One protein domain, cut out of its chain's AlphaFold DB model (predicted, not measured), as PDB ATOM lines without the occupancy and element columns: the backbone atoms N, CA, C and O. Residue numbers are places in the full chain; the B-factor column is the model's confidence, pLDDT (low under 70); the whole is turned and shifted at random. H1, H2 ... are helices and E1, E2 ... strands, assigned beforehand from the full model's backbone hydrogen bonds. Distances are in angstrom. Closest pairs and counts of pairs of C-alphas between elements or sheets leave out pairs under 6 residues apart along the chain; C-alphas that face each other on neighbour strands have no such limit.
ATOM      1  N   VAL A 321       4.161  89.589  68.486       92.00
ATOM      2  CA  VAL A 321       4.352  90.939  69.044       92.00
ATOM      3  C   VAL A 321       3.052  91.733  69.084       92.00
ATOM      4  O   VAL A 321       2.204  91.629  68.201       92.00
ATOM      5  N   ALA A 322       2.909  92.588  70.092       91.81
ATOM      6  CA  ALA A 322       1.823  93.550  70.193       91.81
ATOM      7  C   ALA A 322       2.324  94.940  69.793       91.81
ATOM      8  O   ALA A 322       3.254  95.470  70.401       91.81
ATOM      9  N   ARG A 323       1.680  95.570  68.805       91.06
ATOM     10  CA  ARG A 323       1.945  96.966  68.421       91.06
ATOM     11  C   ARG A 323       0.923  97.876  69.094       91.06
ATOM     12  O   ARG A 323      -0.262  97.829  68.770       91.06
ATOM     13  N   LYS A 324       1.355  98.691  70.059       90.81
ATOM     14  CA  LYS A 324       0.457  99.518  70.880       90.81
ATOM     15  C   LYS A 324       0.795 100.997  70.770       90.81
ATOM     16  O   LYS A 324       1.927 101.406  71.014       90.81
ATOM     17  N   THR A 325      -0.213 101.815  70.462       90.56
ATOM     18  CA  THR A 325      -0.080 103.277  70.506       90.56
ATOM     19  C   THR A 325      -0.134 103.769  71.947       90.56
ATOM     20  O   THR A 325      -1.182 103.680  72.604       90.56
ATOM     21  N   MET A 326       0.981 104.330  72.396       92.38
ATOM     22  CA  MET A 326       1.207 104.896  73.722       92.38
ATOM     23  C   MET A 326       1.532 106.390  73.605       92.38
ATOM     24  O   MET A 326       1.367 106.989  72.541       92.38
ATOM     25  N   GLY A 327       1.922 107.011  74.718       93.75
ATOM     26  CA  GLY A 327       2.173 108.442  74.784       93.75
ATOM     27  C   GLY A 327       3.457 108.827  75.492       93.75
ATOM     28  O   GLY A 327       3.588 108.518  76.665       93.75
ATOM     29  N   ILE A 328       4.361 109.569  74.864       96.06
ATOM     30  CA  ILE A 328       5.573 110.095  75.506       96.06
ATOM     31  C   ILE A 328       5.232 111.360  76.299       96.06
ATOM     32  O   ILE A 328       4.868 112.384  75.715       96.06
ATOM     33  N   THR A 329       5.349 111.293  77.624       95.69
ATOM     34  CA  THR A 329       5.074 112.417  78.535       95.69
ATOM     35  C   THR A 329       6.335 113.133  78.994       95.69
ATOM     36  O   THR A 329       6.253 114.302  79.357       95.69
ATOM     37  N   SER A 330       7.490 112.458  78.984       95.44
ATOM     38  CA  SER A 330       8.776 113.097  79.265       95.44
ATOM     39  C   SER A 330       9.949 112.413  78.553       95.44
ATOM     40  O   SER A 330       9.959 111.185  78.432       95.44
ATOM     41  N   VAL A 331      10.934 113.202  78.112       95.81
ATOM     42  CA  VAL A 331      12.175 112.770  77.452       95.81
ATOM     43  C   VAL A 331      13.393 113.313  78.215       95.81
ATOM     44  O   VAL A 331      13.664 114.510  78.212       95.81
ATOM     45  N   ASP A 332      14.189 112.424  78.811       94.19
ATOM     46  CA  ASP A 332      15.500 112.734  79.392       94.19
ATOM     47  C   ASP A 332      16.605 112.172  78.489       94.19
ATOM     48  O   ASP A 332      17.017 111.015  78.605       94.19
ATOM     49  N   VAL A 333      17.090 113.005  77.565       89.56
ATOM     50  CA  VAL A 333      18.134 112.630  76.595       89.56
ATOM     51  C   VAL A 333      19.449 112.263  77.289       89.56
ATOM     52  O   VAL A 333      20.140 111.354  76.839       89.56
ATOM     53  N   LYS A 334      19.790 112.931  78.402       86.75
ATOM     54  CA  LYS A 334      21.074 112.741  79.092       86.75
ATOM     55  C   LYS A 334      21.175 111.345  79.698       86.75
ATOM     56  O   LYS A 334      22.211 110.702  79.572       86.75
ATOM     57  N   ASN A 335      20.110 110.894  80.355       84.00
ATOM     58  CA  ASN A 335      20.066 109.572  80.981       84.00
ATOM     59  C   ASN A 335      19.464 108.494  80.059       84.00
ATOM     60  O   ASN A 335      19.416 107.322  80.434       84.00
ATOM     61  N   ARG A 336      19.023 108.888  78.855       89.00
ATOM     62  CA  ARG A 336      18.279 108.074  77.883       89.00
ATOM     63  C   ARG A 336      17.010 107.458  78.467       89.00
ATOM     64  O   ARG A 336      16.750 106.274  78.280       89.00
ATOM     65  N   ILE A 337      16.242 108.256  79.207       92.56
ATOM     66  CA  ILE A 337      15.008 107.813  79.865       92.56
ATOM     67  C   ILE A 337      13.797 108.439  79.173       92.56
ATOM     68  O   ILE A 337      13.700 109.658  79.052       92.56
ATOM     69  N   LEU A 338      12.839 107.607  78.774       94.31
ATOM     70  CA  LEU A 338      11.495 108.016  78.386       94.31
ATOM     71  C   LEU A 338      10.512 107.734  79.515       94.31
ATOM     72  O   LEU A 338      10.492 106.638  80.071       94.31
ATOM     73  N   THR A 339       9.643 108.696  79.813       94.31
ATOM     74  CA  THR A 339       8.412 108.430  80.563       94.31
ATOM     75  C   THR A 339       7.267 108.339  79.574       94.31
ATOM     76  O   THR A 339       7.033 109.271  78.800       94.31
ATOM     77  N   ILE A 340       6.557 107.217  79.596       93.50
ATOM     78  CA  ILE A 340       5.438 106.966  78.695       93.50
ATOM     79  C   ILE A 340       4.152 106.694  79.475       93.50
ATOM     80  O   ILE A 340       4.161 106.038  80.512       93.50
ATOM     81  N   ASN A 341       3.032 107.185  78.962       92.12
ATOM     82  CA  ASN A 341       1.682 106.814  79.342       92.12
ATOM     83  C   ASN A 341       1.246 105.613  78.487       92.12
ATOM     84  O   ASN A 341       1.219 105.698  77.257       92.12
ATOM     85  N   LYS A 342       0.877 104.504  79.132       87.69
ATOM     86  CA  LYS A 342       0.482 103.250  78.470       87.69
ATOM     87  C   LYS A 342      -0.908 103.302  77.827       87.69
ATOM     88  O   LYS A 342      -1.294 102.364  77.137       87.69
ATOM     89  N   ARG A 343      -1.685 104.367  78.056       86.44
ATOM     90  CA  ARG A 343      -3.039 104.580  77.510       86.44
ATOM     91  C   ARG A 343      -3.956 103.365  77.709       86.44
ATOM     92  O   ARG A 343      -4.619 102.931  76.770       86.44
ATOM     93  N   PHE A 344      -3.974 102.843  78.939       80.12
ATOM     94  CA  PHE A 344      -4.740 101.664  79.377       80.12
ATOM     95  C   PHE A 344      -4.268 100.306  78.826       80.12
ATOM     96  O   PHE A 344      -4.920  99.299  79.082       80.12
ATOM     97  N   CYS A 345      -3.134 100.241  78.122       82.06
ATOM     98  CA  CYS A 345      -2.492  98.968  77.795       82.06
ATOM     99  C   CYS A 345      -1.923  98.320  79.065       82.06
ATOM    100  O   CYS A 345      -1.204  98.981  79.823       82.06
ATOM    101  N   SER A 346      -2.241  97.042  79.295       79.44
ATOM    102  CA  SER A 346      -1.767  96.301  80.469       79.44
ATOM    103  C   SER A 346      -0.581  95.381  80.162       79.44
ATOM    104  O   SER A 346       0.019  94.826  81.090       79.44
ATOM    105  N   ALA A 347      -0.192  95.245  78.891       80.69
ATOM    106  CA  ALA A 347       1.021  94.547  78.489       80.69
ATOM    107  C   ALA A 347       2.267  95.102  79.209       80.69
ATOM    108  O   ALA A 347       2.395  96.299  79.526       80.69
ATOM    109  N   VAL A 348       3.179  94.189  79.538       82.38
ATOM    110  CA  VAL A 348       4.416  94.516  80.247       82.38
ATOM    111  C   VAL A 348       5.473  94.880  79.222       82.38
ATOM    112  O   VAL A 348       5.891  94.027  78.454       82.38
ATOM    113  N   ILE A 349       5.934  96.129  79.259       85.75
ATOM    114  CA  ILE A 349       7.060  96.563  78.433       85.75
ATOM    115  C   ILE A 349       8.338  96.075  79.101       85.75
ATOM    116  O   ILE A 349       8.627  96.452  80.241       85.75
ATOM    117  N   ARG A 350       9.085  95.218  78.427       81.31
ATOM    118  CA  ARG A 350      10.302  94.600  78.935       81.31
ATOM    119  C   ARG A 350      11.528  95.309  78.401       81.31
ATOM    120  O   ARG A 350      11.647  95.615  77.218       81.31
ATOM    121  N   GLY A 351      12.451  95.558  79.320       76.56
ATOM    122  CA  GLY A 351      13.811  95.882  78.948       76.56
ATOM    123  C   GLY A 351      14.575  94.619  78.600       76.56
ATOM    124  O   GLY A 351      14.286  93.539  79.112       76.56
ATOM    125  N   ARG A 352      15.592  94.787  77.767       71.00
ATOM    126  CA  ARG A 352      16.599  93.777  77.480       71.00
ATOM    127  C   ARG A 352      17.247  93.232  78.752       71.00
ATOM    128  O   ARG A 352      17.565  92.054  78.834       71.00
ATOM    129  N   LEU A 353      17.430  94.095  79.750       61.75
ATOM    130  CA  LEU A 353      17.848  93.726  81.095       61.75
ATOM    131  C   LEU A 353      16.598  93.383  81.919       61.75
ATOM    132  O   LEU A 353      15.756  94.251  82.173       61.75
ATOM    133  N   PRO A 354      16.489  92.113  82.333       55.97
ATOM    134  CA  PRO A 354      16.877  91.763  83.695       55.97
ATOM    135  C   PRO A 354      17.948  90.655  83.703       55.97
ATOM    136  O   PRO A 354      17.731  89.562  84.203       55.97
ATOM    137  N   PHE A 355      19.124  90.913  83.134       43.97
ATOM    138  CA  PHE A 355      20.311  90.083  83.368       43.97
ATOM    139  C   PHE A 355      21.106  90.833  84.441       43.97
ATOM    140  O   PHE A 355      21.603  91.919  84.174       43.97
ATOM    141  N   VAL A 356      21.209  90.409  85.698       39.69
ATOM    142  CA  VAL A 356      21.222  89.072  86.278       39.69
ATOM    143  C   VAL A 356      20.915  89.214  87.778       39.69
ATOM    144  O   VAL A 356      21.143  90.304  88.306       39.69
ATOM    145  N   ASP A 357      20.556  88.146  88.501       36.09
ATOM    146  CA  ASP A 357      20.943  88.057  89.919       36.09
ATOM    147  C   ASP A 357      22.473  87.994  89.970       36.09
ATOM    148  O   ASP A 357      23.114  86.945  90.008       36.09
ATOM    149  N   GLY A 358      23.078  89.153  89.818       42.50
ATOM    150  CA  GLY A 358      24.443  89.462  90.142       42.50
ATOM    151  C   GLY A 358      24.332  90.687  91.023       42.50
ATOM    152  O   GLY A 358      23.633  91.627  90.627       42.50
ATOM    153  N   PRO A 359      24.956  90.706  92.210       42.12
ATOM    154  CA  PRO A 359      24.925  91.893  93.039       42.12
ATOM    155  C   PRO A 359      25.312  93.090  92.172       42.12
ATOM    156  O   PRO A 359      26.326  93.069  91.471       42.12
ATOM    157  N   LEU A 360      24.475  94.123  92.178       45.47
ATOM    158  CA  LEU A 360      24.928  95.402  91.672       45.47
ATOM    159  C   LEU A 360      26.082  95.818  92.582       45.47
ATOM    160  O   LEU A 360      25.961  95.785  93.811       45.47
ATOM    161  N   ALA A 361      27.217  96.166  91.994       48.31
ATOM    162  CA  ALA A 361      28.328  96.742  92.710       48.31
ATOM    163  C   ALA A 361      27.789  97.912  93.538       48.31
ATOM    164  O   ALA A 361      27.191  98.860  93.030       48.31
ATOM    165  N   THR A 362      27.959  97.809  94.852       46.38
ATOM    166  CA  THR A 362      27.313  98.675  95.848       46.38
ATOM    167  C   THR A 362      27.725 100.142  95.716       46.38
ATOM    168  O   THR A 362      27.076 101.018  96.278       46.38
ATOM    169  N   LEU A 363      28.812 100.409  94.988       42.59
ATOM    170  CA  LEU A 363      29.395 101.732  94.817       42.59
ATOM    171  C   LEU A 363      28.844 102.493  93.603       42.59
ATOM    172  O   LEU A 363      28.794 103.718  93.626       42.59
ATOM    173  N   ASP A 364      28.479 101.784  92.537       47.31
ATOM    174  CA  ASP A 364      28.181 102.383  91.231       47.31
ATOM    175  C   ASP A 364      26.977 101.747  90.522       47.31
ATOM    176  O   ASP A 364      26.625 102.158  89.419       47.31
ATOM    177  N   GLY A 365      26.308 100.783  91.163       44.56
ATOM    178  CA  GLY A 365      25.128 100.120  90.623       44.56
ATOM    179  C   GLY A 365      25.431  99.232  89.417       44.56
ATOM    180  O   GLY A 365      24.503  98.894  88.685       44.56
ATOM    181  N   LYS A 366      26.703  98.878  89.181       45.34
ATOM    182  CA  LYS A 366      27.112  98.085  88.016       45.34
ATOM    183  C   LYS A 366      26.793  96.605  88.208       45.34
ATOM    184  O   LYS A 366      27.079  96.073  89.274       45.34
ATOM    185  N   PRO A 367      26.275  95.897  87.200       47.72
ATOM    186  CA  PRO A 367      26.114  94.451  87.287       47.72
ATOM    187  C   PRO A 367      27.487  93.771  87.432       47.72
ATOM    188  O   PRO A 367      28.349  93.931  86.574       47.72
ATOM    189  N   LEU A 368      27.697  92.992  88.502       50.00
ATOM    190  CA  LEU A 368      28.932  92.215  88.729       50.00
ATOM    191  C   LEU A 368      29.041  90.951  87.843       50.00
ATOM    192  O   LEU A 368      29.930  90.125  88.043       50.00
ATOM    193  N   GLY A 369      28.162  90.815  86.847       45.88
ATOM    194  CA  GLY A 369      28.002  89.617  86.023       45.88
ATOM    195  C   GLY A 369      27.049  88.587  86.652       45.88
ATOM    196  O   GLY A 369      26.544  88.809  87.751       45.88
ATOM    197  N   PRO A 370      26.751  87.472  85.960       45.25
ATOM    198  CA  PRO A 370      25.789  86.492  86.451       45.25
ATOM    199  C   PRO A 370      26.244  85.707  87.686       45.25
ATOM    200  O   PRO A 370      27.296  85.079  87.608       45.25
ATOM    201  N   ASN A 371      25.431  85.586  88.751       40.56
ATOM    202  CA  ASN A 371      25.545  84.410  89.635       40.56
ATOM    203  C   ASN A 371      24.740  83.219  89.087       40.56
ATOM    204  O   ASN A 371      25.190  82.084  89.238       40.56
ATOM    205  N   LYS A 372      23.587  83.449  88.430       43.25
ATOM    206  CA  LYS A 372      22.787  82.431  87.714       43.25
ATOM    207  C   LYS A 372      21.989  83.056  86.560       43.25
ATOM    208  O   LYS A 372      21.397  84.115  86.715       43.25
ATOM    209  N   VAL A 373      21.988  82.388  85.406       42.66
ATOM    210  CA  VAL A 373      21.213  82.734  84.195       42.66
ATOM    211  C   VAL A 373      19.745  82.322  84.416       42.66
ATOM    212  O   VAL A 373      19.531  81.323  85.114       42.66
ATOM    213  N   PRO A 374      18.732  83.007  83.835       43.91
ATOM    214  CA  PRO A 374      17.430  82.380  83.600       43.91
ATOM    215  C   PRO A 374      17.662  80.964  83.078       43.91
ATOM    216  O   PRO A 374      18.398  80.780  82.111       43.91
ATOM    217  N   GLN A 375      17.134  79.949  83.760       43.59
ATOM    218  CA  GLN A 375      17.604  78.576  83.535       43.59
ATOM    219  C   GLN A 375      17.277  78.032  82.135       43.59
ATOM    220  O   GLN A 375      17.807  76.983  81.777       43.59
ATOM    221  N   GLN A 376      16.430  78.722  81.358       46.56
ATOM    222  CA  GLN A 376      15.933  78.237  80.067       46.56
ATOM    223  C   GLN A 376      16.159  79.205  78.884       46.56
ATOM    224  O   GLN A 376      16.654  78.740  77.861       46.56
ATOM    225  N   ARG A 377      15.927  80.529  78.991       53.94
ATOM    226  CA  ARG A 377      16.195  81.482  77.884       53.94
ATOM    227  C   ARG A 377      16.509  82.904  78.349       53.94
ATOM    228  O   ARG A 377      15.800  83.477  79.174       53.94
ATOM    229  N   ALA A 378      17.559  83.499  77.786       54.69
ATOM    230  CA  ALA A 378      17.848  84.914  77.967       54.69
ATOM    231  C   ALA A 378      17.043  85.769  76.961       54.69
ATOM    232  O   ALA A 378      17.026  85.425  75.780       54.69
ATOM    233  N   LEU A 379      16.416  86.885  77.372       62.31
ATOM    234  CA  LEU A 379      15.865  87.875  76.437       62.31
ATOM    235  C   LEU A 379      17.010  88.414  75.566       62.31
ATOM    236  O   LEU A 379      17.857  89.173  76.037       62.31
ATOM    237  N   GLN A 380      17.048  88.013  74.296       62.44
ATOM    238  CA  GLN A 380      18.082  88.470  73.362       62.44
ATOM    239  C   GLN A 380      17.923  89.961  73.022       62.44
ATOM    240  O   GLN A 380      18.918  90.673  72.832       62.44
ATOM    241  N   ASN A 381      16.668  90.429  73.009       71.94
ATOM    242  CA  ASN A 381      16.266  91.796  72.701       71.94
ATOM    243  C   ASN A 381      15.258  92.319  73.740       71.94
ATOM    244  O   ASN A 381      14.475  91.551  74.299       71.94
ATOM    245  N   GLY A 382      15.284  93.626  73.988       78.69
ATOM    246  CA  GLY A 382      14.213  94.349  74.667       78.69
ATOM    247  C   GLY A 382      13.070  94.711  73.718       78.69
ATOM    248  O   GLY A 382      13.176  94.576  72.497       78.69
ATOM    249  N   ASP A 383      11.979  95.218  74.286       88.44
ATOM    250  CA  ASP A 383      10.884  95.785  73.502       88.44
ATOM    251  C   ASP A 383      11.325  97.045  72.757       88.44
ATOM    252  O   ASP A 383      12.309  97.688  73.119       88.44
ATOM    253  N   LEU A 384      10.599  97.420  71.707       91.19
ATOM    254  CA  LEU A 384      10.951  98.575  70.883       91.19
ATOM    255  C   LEU A 384       9.982  99.722  71.112       91.19
ATOM    256  O   LEU A 384       8.779  99.525  71.283       91.19
ATOM    257  N   ILE A 385      10.502 100.941  71.043       92.81
ATOM    258  CA  ILE A 385       9.702 102.160  70.986       92.81
ATOM    259  C   ILE A 385      10.125 102.951  69.768       92.81
ATOM    260  O   ILE A 385      11.317 103.159  69.545       92.81
ATOM    261  N   TRP A 386       9.151 103.445  69.009       93.19
ATOM    262  CA  TRP A 386       9.418 104.410  67.954       93.19
ATOM    263  C   TRP A 386       8.378 105.524  67.865       93.19
ATOM    264  O   TRP A 386       7.227 105.394  68.292       93.19
ATOM    265  N   GLN A 387       8.806 106.635  67.279       94.19
ATOM    266  CA  GLN A 387       7.998 107.810  66.995       94.19
ATOM    267  C   GLN A 387       8.413 108.389  65.642       94.19
ATOM    268  O   GLN A 387       9.598 108.602  65.392       94.19
ATOM    269  N   ASP A 388       7.430 108.662  64.785       92.94
ATOM    270  CA  ASP A 388       7.650 109.375  63.529       92.94
ATOM    271  C   ASP A 388       7.603 110.886  63.796       92.94
ATOM    272  O   ASP A 388       6.634 111.407  64.351       92.94
ATOM    273  N   ILE A 389       8.676 111.591  63.435       93.12
ATOM    274  CA  ILE A 389       8.888 112.998  63.766       93.12
ATOM    275  C   ILE A 389       9.056 113.803  62.489       93.12
ATOM    276  O   ILE A 389      10.007 113.609  61.740       93.12
ATOM    277  N   VAL A 390       8.155 114.760  62.279       94.25
ATOM    278  CA  VAL A 390       8.281 115.726  61.185       94.25
ATOM    279  C   VAL A 390       9.334 116.776  61.564       94.25
ATOM    280  O   VAL A 390       9.195 117.494  62.571       94.25
ATOM    281  N   THR A 391      10.418 116.833  60.794       92.31
ATOM    282  CA  THR A 391      11.491 117.827  60.921       92.31
ATOM    283  C   THR A 391      11.039 119.180  60.345       92.31
ATOM    284  O   THR A 391      10.033 119.245  59.634       92.31
ATOM    285  N   PRO A 392      11.752 120.289  60.630       91.38
ATOM    286  CA  PRO A 392      11.439 121.599  60.046       91.38
ATOM    287  C   PRO A 392      11.440 121.626  58.511       91.38
ATOM    288  O   PRO A 392      10.742 122.449  57.925       91.38
ATOM    289  N   ASP A 393      12.166 120.704  57.874       91.00
ATOM    290  CA  ASP A 393      12.258 120.585  56.414       91.00
ATOM    291  C   ASP A 393      11.174 119.662  55.823       91.00
ATOM    292  O   ASP A 393      11.250 119.262  54.664       91.00
ATOM    293  N   ASN A 394      10.146 119.335  56.618       90.62
ATOM    294  CA  ASN A 394       9.027 118.464  56.253       90.62
ATOM    295  C   ASN A 394       9.439 117.011  55.935       90.62
ATOM    296  O   ASN A 394       8.694 116.270  55.293       90.62
ATOM    297  N   GLU A 395      10.613 116.593  56.408       86.44
ATOM    298  CA  GLU A 395      11.050 115.199  56.393       86.44
ATOM    299  C   GLU A 395      10.431 114.458  57.582       86.44
ATOM    300  O   GLU A 395      10.379 114.985  58.692       86.44
ATOM    301  N   VAL A 396       9.967 113.226  57.373       87.25
ATOM    302  CA  VAL A 396       9.480 112.364  58.456       87.25
ATOM    303  C   VAL A 396      10.605 111.427  58.876       87.25
ATOM    304  O   VAL A 396      10.912 110.469  58.167       87.25
ATOM    305  N   VAL A 397      11.196 111.682  60.040       85.12
ATOM    306  CA  VAL A 397      12.273 110.866  60.611       85.12
ATOM    307  C   VAL A 397      11.703 109.941  61.673       85.12
ATOM    308  O   VAL A 397      11.103 110.394  62.649       85.12
ATOM    309  N   ARG A 398      11.909 108.634  61.504       87.88
ATOM    310  CA  ARG A 398      11.572 107.643  62.525       87.88
ATOM    311  C   ARG A 398      12.683 107.587  63.563       87.88
ATOM    312  O   ARG A 398      13.807 107.191  63.259       87.88
ATOM    313  N   VAL A 399      12.359 107.967  64.794       89.81
ATOM    314  CA  VAL A 399      13.229 107.756  65.953       89.81
ATOM    315  C   VAL A 399      12.830 106.442  66.603       89.81
ATOM    316  O   VAL A 399      11.652 106.259  66.909       89.81
ATOM    317  N   LYS A 400      13.788 105.530  66.794       89.88
ATOM    318  CA  LYS A 400      13.579 104.217  67.415       89.88
ATOM    319  C   LYS A 400      14.592 103.966  68.528       89.88
ATOM    320  O   LYS A 400      15.724 104.439  68.442       89.88
ATOM    321  N   GLY A 401      14.185 103.208  69.539       88.19
ATOM    322  CA  GLY A 401      15.073 102.706  70.581       88.19
ATOM    323  C   GLY A 401      14.572 101.390  71.168       88.19
ATOM    324  O   GLY A 401      13.372 101.205  71.388       88.19
ATOM    325  N   GLU A 402      15.506 100.477  71.399       87.00
ATOM    326  CA  GLU A 402      15.334  99.249  72.166       87.00
ATOM    327  C   GLU A 402      15.313  99.601  73.659       87.00
ATOM    328  O   GLU A 402      16.172 100.330  74.163       87.00
ATOM    329  N   VAL A 403      14.329  99.087  74.391       87.94
ATOM    330  CA  VAL A 403      14.239  99.256  75.838       87.94
ATOM    331  C   VAL A 403      15.357  98.440  76.471       87.94
ATOM    332  O   VAL A 403      15.356  97.214  76.440       87.94
ATOM    333  N   ILE A 404      16.313  99.115  77.095       81.50
ATOM    334  CA  ILE A 404      17.390  98.484  77.858       81.50
ATOM    335  C   ILE A 404      16.888  98.088  79.239       81.50
ATOM    336  O   ILE A 404      17.113  96.962  79.677       81.50
ATOM    337  N   ARG A 405      16.171  98.989  79.916       79.44
ATOM    338  CA  ARG A 405      15.696  98.783  81.288       79.44
ATOM    339  C   ARG A 405      14.313  99.386  81.481       79.44
ATOM    340  O   ARG A 405      14.075 100.528  81.100       79.44
ATOM    341  N   ASN A 406      13.429  98.656  82.151       82.81
ATOM    342  CA  ASN A 406      12.183  99.204  82.676       82.81
ATOM    343  C   ASN A 406      12.349  99.480  84.180       82.81
ATOM    344  O   ASN A 406      12.574  98.553  84.952       82.81
ATOM    345  N   PHE A 407      12.257 100.745  84.599       78.88
ATOM    346  CA  PHE A 407      12.452 101.137  86.002       78.88
ATOM    347  C   PHE A 407      11.275 100.787  86.918       78.88
ATOM    348  O   PHE A 407      11.423 100.859  88.137       78.88
ATOM    349  N   ASP A 408      10.124 100.441  86.348       72.75
ATOM    350  CA  ASP A 408       8.925 100.083  87.104       72.75
ATOM    351  C   ASP A 408       8.846  98.575  87.383       72.75
ATOM    352  O   ASP A 408       7.985  98.138  88.147       72.75
ATOM    353  N   ILE A 409       9.743  97.781  86.787       67.50
ATOM    354  CA  ILE A 409       9.959  96.379  87.150       67.50
ATOM    355  C   ILE A 409      11.083  96.358  88.202       67.50
ATOM    356  O   ILE A 409      12.216  96.734  87.885       67.50
ATOM    357  N   PRO A 410      10.799  95.997  89.467       58.81
ATOM    358  CA  PRO A 410      11.809  95.984  90.522       58.81
ATOM    359  C   PRO A 410      12.866  94.900  90.275       58.81
ATOM    360  O   PRO A 410      12.575  93.862  89.693       58.81
ATOM    361  N   VAL A 411      14.102  95.159  90.718       55.31
ATOM    362  CA  VAL A 411      15.302  94.344  90.412       55.31
ATOM    363  C   VAL A 411      15.921  93.702  91.668       55.31
ATOM    364  O   VAL A 411      17.077  93.302  91.645       55.31
ATOM    365  N   GLY A 412      15.205  93.694  92.800       52.81
ATOM    366  CA  GLY A 412      15.718  93.178  94.075       52.81
ATOM    367  C   GLY A 412      15.372  91.704  94.302       52.81
ATOM    368  O   GLY A 412      14.225  91.323  94.090       52.81
ATOM    369  N   GLU A 413      16.341  90.934  94.810       44.53
ATOM    370  CA  GLU A 413      16.275  89.486  95.119       44.53
ATOM    371  C   GLU A 413      15.118  89.112  96.083       44.53
ATOM    372  O   GLU A 413      14.639  87.982  96.074       44.53
ATOM    373  N   ASP A 414      14.596  90.085  96.846       49.75
ATOM    374  CA  ASP A 414      13.499  89.915  97.816       49.75
ATOM    375  C   ASP A 414      12.165  90.593  97.406       49.75
ATOM    376  O   ASP A 414      11.199  90.597  98.179       49.75
ATOM    377  N   ASP A 415      12.069  91.218  96.222       45.19
ATOM    378  CA  ASP A 415      10.876  91.998  95.852       45.19
ATOM    379  C   ASP A 415       9.792  91.147  95.170       45.19
ATOM    380  O   ASP A 415       9.761  90.947  93.955       45.19
ATOM    381  N   THR A 416       8.817  90.723  95.977       44.00
ATOM    382  CA  THR A 416       7.558  90.061  95.565       44.00
ATOM    383  C   THR A 416       6.787  90.736  94.411       44.00
ATOM    384  O   THR A 416       5.865  90.136  93.855       44.00
ATOM    385  N   LYS A 417       7.124  91.975  94.024       45.44
ATOM    386  CA  LYS A 417       6.463  92.742  92.953       45.44
ATOM    387  C   LYS A 417       6.982  92.482  91.534       45.44
ATOM    388  O   LYS A 417       6.417  93.057  90.599       45.44
ATOM    389  N   LEU A 418       7.977  91.611  91.342       46.62
ATOM    390  CA  LEU A 418       8.500  91.206  90.021       46.62
ATOM    391  C   LEU A 418       7.403  90.768  89.018       46.62
ATOM    392  O   LEU A 418       7.579  90.906  87.810       46.62
ATOM    393  N   ALA A 419       6.227  90.348  89.498       44.34
ATOM    394  CA  ALA A 419       5.117  89.858  88.677       44.34
ATOM    395  C   ALA A 419       4.025  90.881  88.287       44.34
ATOM    396  O   ALA A 419       3.070  90.517  87.598       44.34
ATOM    397  N   ILE A 420       4.108  92.151  88.713       47.44
ATOM    398  CA  ILE A 420       2.966  93.100  88.640       47.44
ATOM    399  C   ILE A 420       3.202  94.288  87.671       47.44
ATOM    400  O   ILE A 420       2.327  95.137  87.509       47.44
ATOM    401  N   GLY A 421       4.316  94.333  86.925       49.53
ATOM    402  CA  GLY A 421       4.761  95.488  86.103       49.53
ATOM    403  C   GLY A 421       3.814  96.029  85.002       49.53
ATOM    404  O   GLY A 421       4.134  96.998  84.308       49.53
ATOM    405  N   GLY A 422       2.627  95.443  84.825       56.69
ATOM    406  CA  GLY A 422       1.591  95.913  83.901       56.69
ATOM    407  C   GLY A 422       0.629  96.969  84.456       56.69
ATOM    408  O   GLY A 422       0.016  97.672  83.664       56.69
ATOM    409  N   GLY A 423       0.489  97.101  85.782       61.59
ATOM    410  CA  GLY A 423      -0.618  97.861  86.389       61.59
ATOM    411  C   GLY A 423      -0.491  99.391  86.375       61.59
ATOM    412  O   GLY A 423      -1.499 100.083  86.505       61.59
ATOM    413  N   ASN A 424       0.721  99.937  86.225       75.69
ATOM    414  CA  ASN A 424       0.919 101.387  86.261       75.69
ATOM    415  C   ASN A 424       0.493 102.047  84.935       75.69
ATOM    416  O   ASN A 424       0.900 101.583  83.867       75.69
ATOM    417  N   PRO A 425      -0.259 103.166  84.977       83.38
ATOM    418  CA  PRO A 425      -0.678 103.891  83.774       83.38
ATOM    419  C   PRO A 425       0.488 104.598  83.070       83.38
ATOM    420  O   PRO A 425       0.389 104.923  81.888       83.38
ATOM    421  N   THR A 426       1.590 104.831  83.782       88.44
ATOM    422  CA  THR A 426       2.830 105.398  83.256       88.44
ATOM    423  C   THR A 426       3.997 104.483  83.571       88.44
ATOM    424  O   THR A 426       3.968 103.830  84.608       88.44
ATOM    425  N   VAL A 427       5.022 104.476  82.724       89.69
ATOM    426  CA  VAL A 427       6.260 103.729  82.956       89.69
ATOM    427  C   VAL A 427       7.483 104.519  82.511       89.69
ATOM    428  O   VAL A 427       7.419 105.278  81.542       89.69
ATOM    429  N   ARG A 428       8.593 104.352  83.238       91.81
ATOM    430  CA  ARG A 428       9.893 104.933  82.889       91.81
ATOM    431  C   ARG A 428      10.805 103.877  82.281       91.81
ATOM    432  O   ARG A 428      11.052 102.836  82.890       91.81
ATOM    433  N   LEU A 429      11.335 104.171  81.105       91.12
ATOM    434  CA  LEU A 429      12.084 103.239  80.274       91.12
ATOM    435  C   LEU A 429      13.423 103.846  79.889       91.12
ATOM    436  O   LEU A 429      13.464 104.960  79.379       91.12
ATOM    437  N   GLN A 430      14.506 103.117  80.118       88.81
ATOM    438  CA  GLN A 430      15.817 103.449  79.579       88.81
ATOM    439  C   GLN A 430      15.951 102.837  78.185       88.81
ATOM    440  O   GLN A 430      15.709 101.637  78.042       88.81
ATOM    441  N   LEU A 431      16.342 103.626  77.187       88.56
ATOM    442  CA  LEU A 431      16.545 103.167  75.811       88.56
ATOM    443  C   LEU A 431      18.032 103.081  75.441       88.56
ATOM    444  O   LEU A 431      18.874 103.752  76.042       88.56
ATOM    445  N   ASP A 432      18.349 102.273  74.431       80.88
ATOM    446  CA  ASP A 432      19.695 102.169  73.854       80.88
ATOM    447  C   ASP A 432      20.064 103.419  73.036       80.88
ATOM    448  O   ASP A 432      21.177 103.942  73.144       80.88
ATOM    449  N   SER A 433      19.083 103.939  72.299       83.50
ATOM    450  CA  SER A 433      19.126 105.154  71.502       83.50
ATOM    451  C   SER A 433      17.934 106.060  71.814       83.50
ATOM    452  O   SER A 433      16.815 105.607  72.053       83.50
ATOM    453  N   MET A 434      18.181 107.371  71.790       87.56
ATOM    454  CA  MET A 434      17.164 108.418  71.971       87.56
ATOM    455  C   MET A 434      16.941 109.245  70.704       87.56
ATOM    456  O   MET A 434      16.132 110.177  70.712       87.56
ATOM    457  N   SER A 435      17.694 108.943  69.648       87.31
ATOM    458  CA  SER A 435      17.779 109.749  68.444       87.31
ATOM    459  C   SER A 435      17.923 108.909  67.180       87.31
ATOM    460  O   SER A 435      18.284 107.733  67.204       87.31
ATOM    461  N   SER A 436      17.607 109.548  66.063       85.69
ATOM    462  CA  SER A 436      17.889 109.115  64.698       85.69
ATOM    463  C   SER A 436      18.492 110.299  63.935       85.69
ATOM    464  O   SER A 436      18.723 111.355  64.525       85.69
ATOM    465  N   PHE A 437      18.758 110.147  62.644       82.69
ATOM    466  CA  PHE A 437      19.328 111.208  61.815       82.69
ATOM    467  C   PHE A 437      18.440 111.483  60.609       82.69
ATOM    468  O   PHE A 437      17.899 110.554  60.009       82.69
ATOM    469  N   ASP A 438      18.298 112.757  60.263       81.50
ATOM    470  CA  ASP A 438      17.620 113.177  59.039       81.50
ATOM    471  C   ASP A 438      18.525 113.055  57.800       81.50
ATOM    472  O   ASP A 438      19.703 112.688  57.896       81.50
ATOM    473  N   ALA A 439      17.991 113.360  56.617       75.81
ATOM    474  CA  ALA A 439      18.715 113.255  55.353       75.81
ATOM    475  C   ALA A 439      19.952 114.171  55.268       75.81
ATOM    476  O   ALA A 439      20.833 113.936  54.439       75.81
ATOM    477  N   GLN A 440      20.049 115.199  56.119       78.75
ATOM    478  CA  GLN A 440      21.205 116.096  56.220       78.75
ATOM    479  C   GLN A 440      22.185 115.671  57.327       78.75
ATOM    480  O   GLN A 440      23.178 116.362  57.567       78.75
ATOM    481  N   GLY A 441      21.930 114.544  57.997       74.81
ATOM    482  CA  GLY A 441      22.752 114.027  59.085       74.81
ATOM    483  C   GLY A 441      22.571 114.774  60.409       74.81
ATOM    484  O   GLY A 441      23.404 114.620  61.303       74.81
ATOM    485  N   ARG A 442      21.520 115.591  60.564       83.25
ATOM    486  CA  ARG A 442      21.195 116.236  61.844       83.25
ATOM    487  C   ARG A 442      20.460 115.241  62.734       83.25
ATOM    488  O   ARG A 442      19.628 114.464  62.277       83.25
ATOM    489  N   GLU A 443      20.773 115.280  64.022       86.31
ATOM    490  CA  GLU A 443      20.200 114.371  65.010       86.31
ATOM    491  C   GLU A 443      18.768 114.798  65.387       86.31
ATOM    492  O   GLU A 443      18.508 115.960  65.708       86.31
ATOM    493  N   VAL A 444      17.834 113.850  65.352       90.44
ATOM    494  CA  VAL A 444      16.412 114.026  65.659       90.44
ATOM    495  C   VAL A 444      16.060 113.144  66.850       90.44
ATOM    496  O   VAL A 444      16.291 111.942  66.811       90.44
ATOM    497  N   PHE A 445      15.490 113.729  67.904       93.94
ATOM    498  CA  PHE A 445      15.171 113.047  69.165       93.94
ATOM    499  C   PHE A 445      13.676 112.809  69.324       93.94
ATOM    500  O   PHE A 445      12.881 113.586  68.794       93.94
ATOM    501  N   PHE A 446      13.306 111.817  70.142       95.19
ATOM    502  CA  PHE A 446      11.937 111.666  70.644       95.19
ATOM    503  C   PHE A 446      11.375 112.999  71.167       95.19
ATOM    504  O   PHE A 446      12.062 113.762  71.848       95.19
ATOM    505  N   ARG A 447      10.104 113.268  70.870       95.69
ATOM    506  CA  ARG A 447       9.357 114.443  71.320       95.69
ATOM    507  C   ARG A 447       8.338 114.051  72.381       95.69
ATOM    508  O   ARG A 447       7.475 113.200  72.154       95.69
ATOM    509  N   GLU A 448       8.426 114.716  73.527       94.75
ATOM    510  CA  GLU A 448       7.403 114.693  74.570       94.75
ATOM    511  C   GLU A 448       6.234 115.625  74.238       94.75
ATOM    512  O   GLU A 448       6.335 116.537  73.414       94.75
ATOM    513  N   ASN A 449       5.115 115.407  74.921       91.44
ATOM    514  CA  ASN A 449       4.024 116.365  74.989       91.44
ATOM    515  C   ASN A 449       3.514 116.434  76.432       91.44
ATOM    516  O   ASN A 449       3.371 115.403  77.088       91.44
ATOM    517  N   SER A 450       3.215 117.641  76.910       85.56
ATOM    518  CA  SER A 450       2.712 117.886  78.262       85.56
ATOM    519  C   SER A 450       1.246 117.486  78.460       85.56
ATOM    520  O   SER A 450       0.754 117.515  79.591       85.56
ATOM    521  N   PHE A 451       0.525 117.097  77.399       86.38
ATOM    522  CA  PHE A 451      -0.814 116.532  77.556       86.38
ATOM    523  C   PHE A 451      -0.786 115.252  78.409       86.38
ATOM    524  O   PHE A 451       0.153 114.462  78.303       86.38
ATOM    525  N   PRO A 452      -1.850 114.965  79.187       82.69
ATOM    526  CA  PRO A 452      -1.910 113.775  80.042       82.69
ATOM    527  C   PRO A 452      -1.664 112.448  79.309       82.69
ATOM    528  O   PRO A 452      -1.180 111.492  79.910       82.69
ATOM    529  N   LEU A 453      -1.994 112.388  78.014       86.00
ATOM    530  CA  LEU A 453      -1.805 111.215  77.159       86.00
ATOM    531  C   LEU A 453      -0.470 111.199  76.405       86.00
ATOM    532  O   LEU A 453      -0.264 110.252  75.655       86.00
ATOM    533  N   GLY A 454       0.405 112.195  76.574       91.69
ATOM    534  CA  GLY A 454       1.706 112.297  75.903       91.69
ATOM    535  C   GLY A 454       1.641 112.430  74.375       91.69
ATOM    536  O   GLY A 454       0.567 112.398  73.773       91.69
ATOM    537  N   SER A 455       2.808 112.581  73.745       93.56
ATOM    538  CA  SER A 455       2.964 112.567  72.283       93.56
ATOM    539  C   SER A 455       2.836 111.143  71.755       93.56
ATOM    540  O   SER A 455       3.369 110.230  72.380       93.56
ATOM    541  N   ASP A 456       2.178 110.930  70.618       93.38
ATOM    542  CA  ASP A 456       1.992 109.582  70.076       93.38
ATOM    543  C   ASP A 456       3.336 108.876  69.844       93.38
ATOM    544  O   ASP A 456       4.271 109.434  69.265       93.38
ATOM    545  N   CYS A 457       3.424 107.635  70.312       94.06
ATOM    546  CA  CYS A 457       4.485 106.698  69.977       94.06
ATOM    547  C   CYS A 457       3.900 105.295  69.820       94.06
ATOM    548  O   CYS A 457       2.799 105.004  70.297       94.06
ATOM    549  N   THR A 458       4.633 104.417  69.147       93.00
ATOM    550  CA  THR A 458       4.291 102.995  69.076       93.00
ATOM    551  C   THR A 458       5.300 102.215  69.896       93.00
ATOM    552  O   THR A 458       6.505 102.395  69.733       93.00
ATOM    553  N   CYS A 459       4.799 101.350  70.767       92.44
ATOM    554  CA  CYS A 459       5.599 100.360  71.465       92.44
ATOM    555  C   CYS A 459       5.324  98.981  70.856       92.44
ATOM    556  O   CYS A 459       4.158  98.611  70.680       92.44
ATOM    557  N   VAL A 460       6.386  98.253  70.514       91.81
ATOM    558  CA  VAL A 460       6.335  96.852  70.086       91.81
ATOM    559  C   VAL A 460       6.770  95.985  71.248       91.81
ATOM    560  O   VAL A 460       7.924  96.049  71.669       91.81
ATOM    561  N   ILE A 461       5.831  95.195  71.749       89.81
ATOM    562  CA  ILE A 461       6.009  94.332  72.913       89.81
ATOM    563  C   ILE A 461       6.101  92.891  72.422       89.81
ATOM    564  O   ILE A 461       5.185  92.442  71.737       89.81
ATOM    565  N   HIS A 462       7.171  92.169  72.744       88.06
ATOM    566  CA  HIS A 462       7.376  90.780  72.302       88.06
ATOM    567  C   HIS A 462       6.675  89.800  73.221       88.06
ATOM    568  O   HIS A 462       6.879  89.882  74.413       88.06
ATOM    569  N   TYR A 463       5.896  88.842  72.745       87.81
ATOM    570  CA  TYR A 463       5.219  87.879  73.614       87.81
ATOM    571  C   TYR A 463       6.227  87.020  74.386       87.81
ATOM    572  O   TYR A 463       7.215  86.563  73.820       87.81
ATOM    573  N   ALA A 464       5.980  86.799  75.677       80.50
ATOM    574  CA  ALA A 464       6.682  85.781  76.455       80.50
ATOM    575  C   ALA A 464       5.675  85.013  77.310       80.50
ATOM    576  O   ALA A 464       5.029  85.610  78.170       80.50
ATOM    577  N   HIS A 465       5.529  83.701  77.101       78.50
ATOM    578  CA  HIS A 465       4.507  82.913  77.791       78.50
ATOM    579  C   HIS A 465       4.696  82.896  79.316       78.50
ATOM    580  O   HIS A 465       3.811  83.352  80.054       78.50
ATOM    581  N   GLN A 466       5.855  82.410  79.775       73.19
ATOM    582  CA  GLN A 466       6.285  82.363  81.175       73.19
ATOM    583  C   GLN A 466       7.815  82.449  81.255       73.19
ATOM    584  O   GLN A 466       8.511  81.635  80.665       73.19
ATOM    585  N   LEU A 467       8.352  83.409  82.010       66.00
ATOM    586  CA  LEU A 467       9.783  83.497  82.307       66.00
ATOM    587  C   LEU A 467      10.040  82.925  83.706       66.00
ATOM    588  O   LEU A 467       9.609  83.509  84.705       66.00
ATOM    589  N   LYS A 468      10.761  81.799  83.788       57.50
ATOM    590  CA  LYS A 468      11.171  81.203  85.068       57.50
ATOM    591  C   LYS A 468      12.397  81.919  85.634       57.50
ATOM    592  O   LYS A 468      13.462  81.943  85.016       57.50
ATOM    593  N   VAL A 469      12.264  82.440  86.851       55.28
ATOM    594  CA  VAL A 469      13.362  83.029  87.637       55.28
ATOM    595  C   VAL A 469      13.734  82.050  88.761       55.28
ATOM    596  O   VAL A 469      12.856  81.402  89.334       55.28
ATOM    597  N   SER A 470      15.024  81.854  89.055       46.56
ATOM    598  CA  SER A 470      15.440  80.861  90.060       46.56
ATOM    599  C   SER A 470      15.061  81.282  91.489       46.56
ATOM    600  O   SER A 470      15.288  82.425  91.851       46.56
ATOM    601  N   ASN A 471      14.592  80.317  92.297       43.00
ATOM    602  CA  ASN A 471      14.118  80.423  93.694       43.00
ATOM    603  C   ASN A 471      12.756  81.120  93.911       43.00
ATOM    604  O   ASN A 471      12.687  82.290  94.256       43.00
ATOM    605  N   GLY A 472      11.667  80.334  93.875       49.44
ATOM    606  CA  GLY A 472      10.407  80.707  94.538       49.44
ATOM    607  C   GLY A 472       9.275  81.227  93.646       49.44
ATOM    608  O   GLY A 472       8.660  82.229  93.981       49.44
ATOM    609  N   ALA A 473       8.965  80.506  92.565       44.12
ATOM    610  CA  ALA A 473       7.619  80.359  91.986       44.12
ATOM    611  C   ALA A 473       6.773  81.635  91.794       44.12
ATOM    612  O   ALA A 473       5.644  81.712  92.286       44.12
ATOM    613  N   ILE A 474       7.261  82.605  91.018       51.38
ATOM    614  CA  ILE A 474       6.345  83.531  90.348       51.38
ATOM    615  C   ILE A 474       6.709  83.613  88.868       51.38
ATOM    616  O   ILE A 474       7.723  84.204  88.504       51.38
ATOM    617  N   ASP A 475       5.870  83.013  88.025       54.91
ATOM    618  CA  ASP A 475       5.986  83.130  86.574       54.91
ATOM    619  C   ASP A 475       5.673  84.574  86.166       54.91
ATOM    620  O   ASP A 475       4.567  85.081  86.393       54.91
ATOM    621  N   VAL A 476       6.653  85.255  85.569       61.38
ATOM    622  CA  VAL A 476       6.451  86.562  84.938       61.38
ATOM    623  C   VAL A 476       6.243  86.315  83.449       61.38
ATOM    624  O   VAL A 476       7.161  85.888  82.759       61.38
ATOM    625  N   GLY A 477       5.036  86.550  82.940       70.25
ATOM    626  CA  GLY A 477       4.726  86.294  81.537       70.25
ATOM    627  C   GLY A 477       3.388  86.871  81.089       70.25
ATOM    628  O   GLY A 477       2.580  87.350  81.891       70.25
ATOM    629  N   ASP A 478       3.162  86.815  79.785       78.94
ATOM    630  CA  ASP A 478       1.992  87.337  79.089       78.94
ATOM    631  C   ASP A 478       0.900  86.281  78.898       78.94
ATOM    632  O   ASP A 478      -0.138  86.591  78.320       78.94
ATOM    633  N   SER A 479       1.066  85.055  79.403       79.19
ATOM    634  CA  SER A 479       0.048  83.991  79.318       79.19
ATOM    635  C   SER A 479      -1.359  84.463  79.726       79.19
ATOM    636  O   SER A 479      -2.336  84.176  79.039       79.19
ATOM    637  N   LYS A 480      -1.473  85.283  80.780       82.00
ATOM    638  CA  LYS A 480      -2.751  85.864  81.248       82.00
ATOM    639  C   LYS A 480      -3.235  87.083  80.453       82.00
ATOM    640  O   LYS A 480      -4.331  87.568  80.716       82.00
ATOM    641  N   ARG A 481      -2.416  87.621  79.549       83.94
ATOM    642  CA  ARG A 481      -2.656  88.853  78.768       83.94
ATOM    643  C   ARG A 481      -2.465  88.641  77.272       83.94
ATOM    644  O   ARG A 481      -2.372  89.608  76.524       83.94
TER     645      ARG A 481
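This is residues 321 to 481 of the 1236 residues of an uncharacterized protein of Planctomycetes bacterium (UniProt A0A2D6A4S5). Little regular structure is here: a small closed barrel of six antiparallel strands, with hairpin E6-E7 beside E4 toward one end of the long axis, loops and short H1 toward the other. The printed part has 161 residues, and the named elements hold only 59 of them, mostly strand, in the order E1 E2 E3 E4 H1 E5 E6 E7 E8 along the chain. It is compact, radius of gyration of the C-alphas 16.8 A, spanning 55 by 35 by 26 A.

Round the barrel, find E1, residues 321 to 332, E2, 337 to 341, E5, 426 to 431, E4, 396 to 406, E3, 384 to 390, and E8, 455 to 462, neighbour of E1. Within hydrogen-bond range are, in turn, N 339 and O 330, 2.9 A; N 338 and O 429, 2.8 A; N 430 and O 405, 2.8 A; N 399 and O 387, 2.9 A; N 386 and O 458, 2.9 A; N 324 and O 459, 2.9 A. Hairpin E6, 435 to 437, and E7, 443 to 445, has N 436 and O 444 at 2.8 A; the closest C-alphas of E4 and E6, Val 399 and Ser 436, are 5.0 A apart. H1, residues 416 to 419, not on the barrel, is too short for O i to N i+4 pairs.

Find C-alpha 321 at (4.352, 90.939, 69.044); E1 runs 26.6 A, bending 83 degrees at residue 329. E4 spans 27.7 A; E8, 22.2 A, ends at C-alpha 462, (7.376, 90.780, 72.302).

The printed part has no cut; E2 to E3 is a long link, 42 residues. Confidence is under 70 at residues 353 to 380, 409 to 423 and 467 to 476.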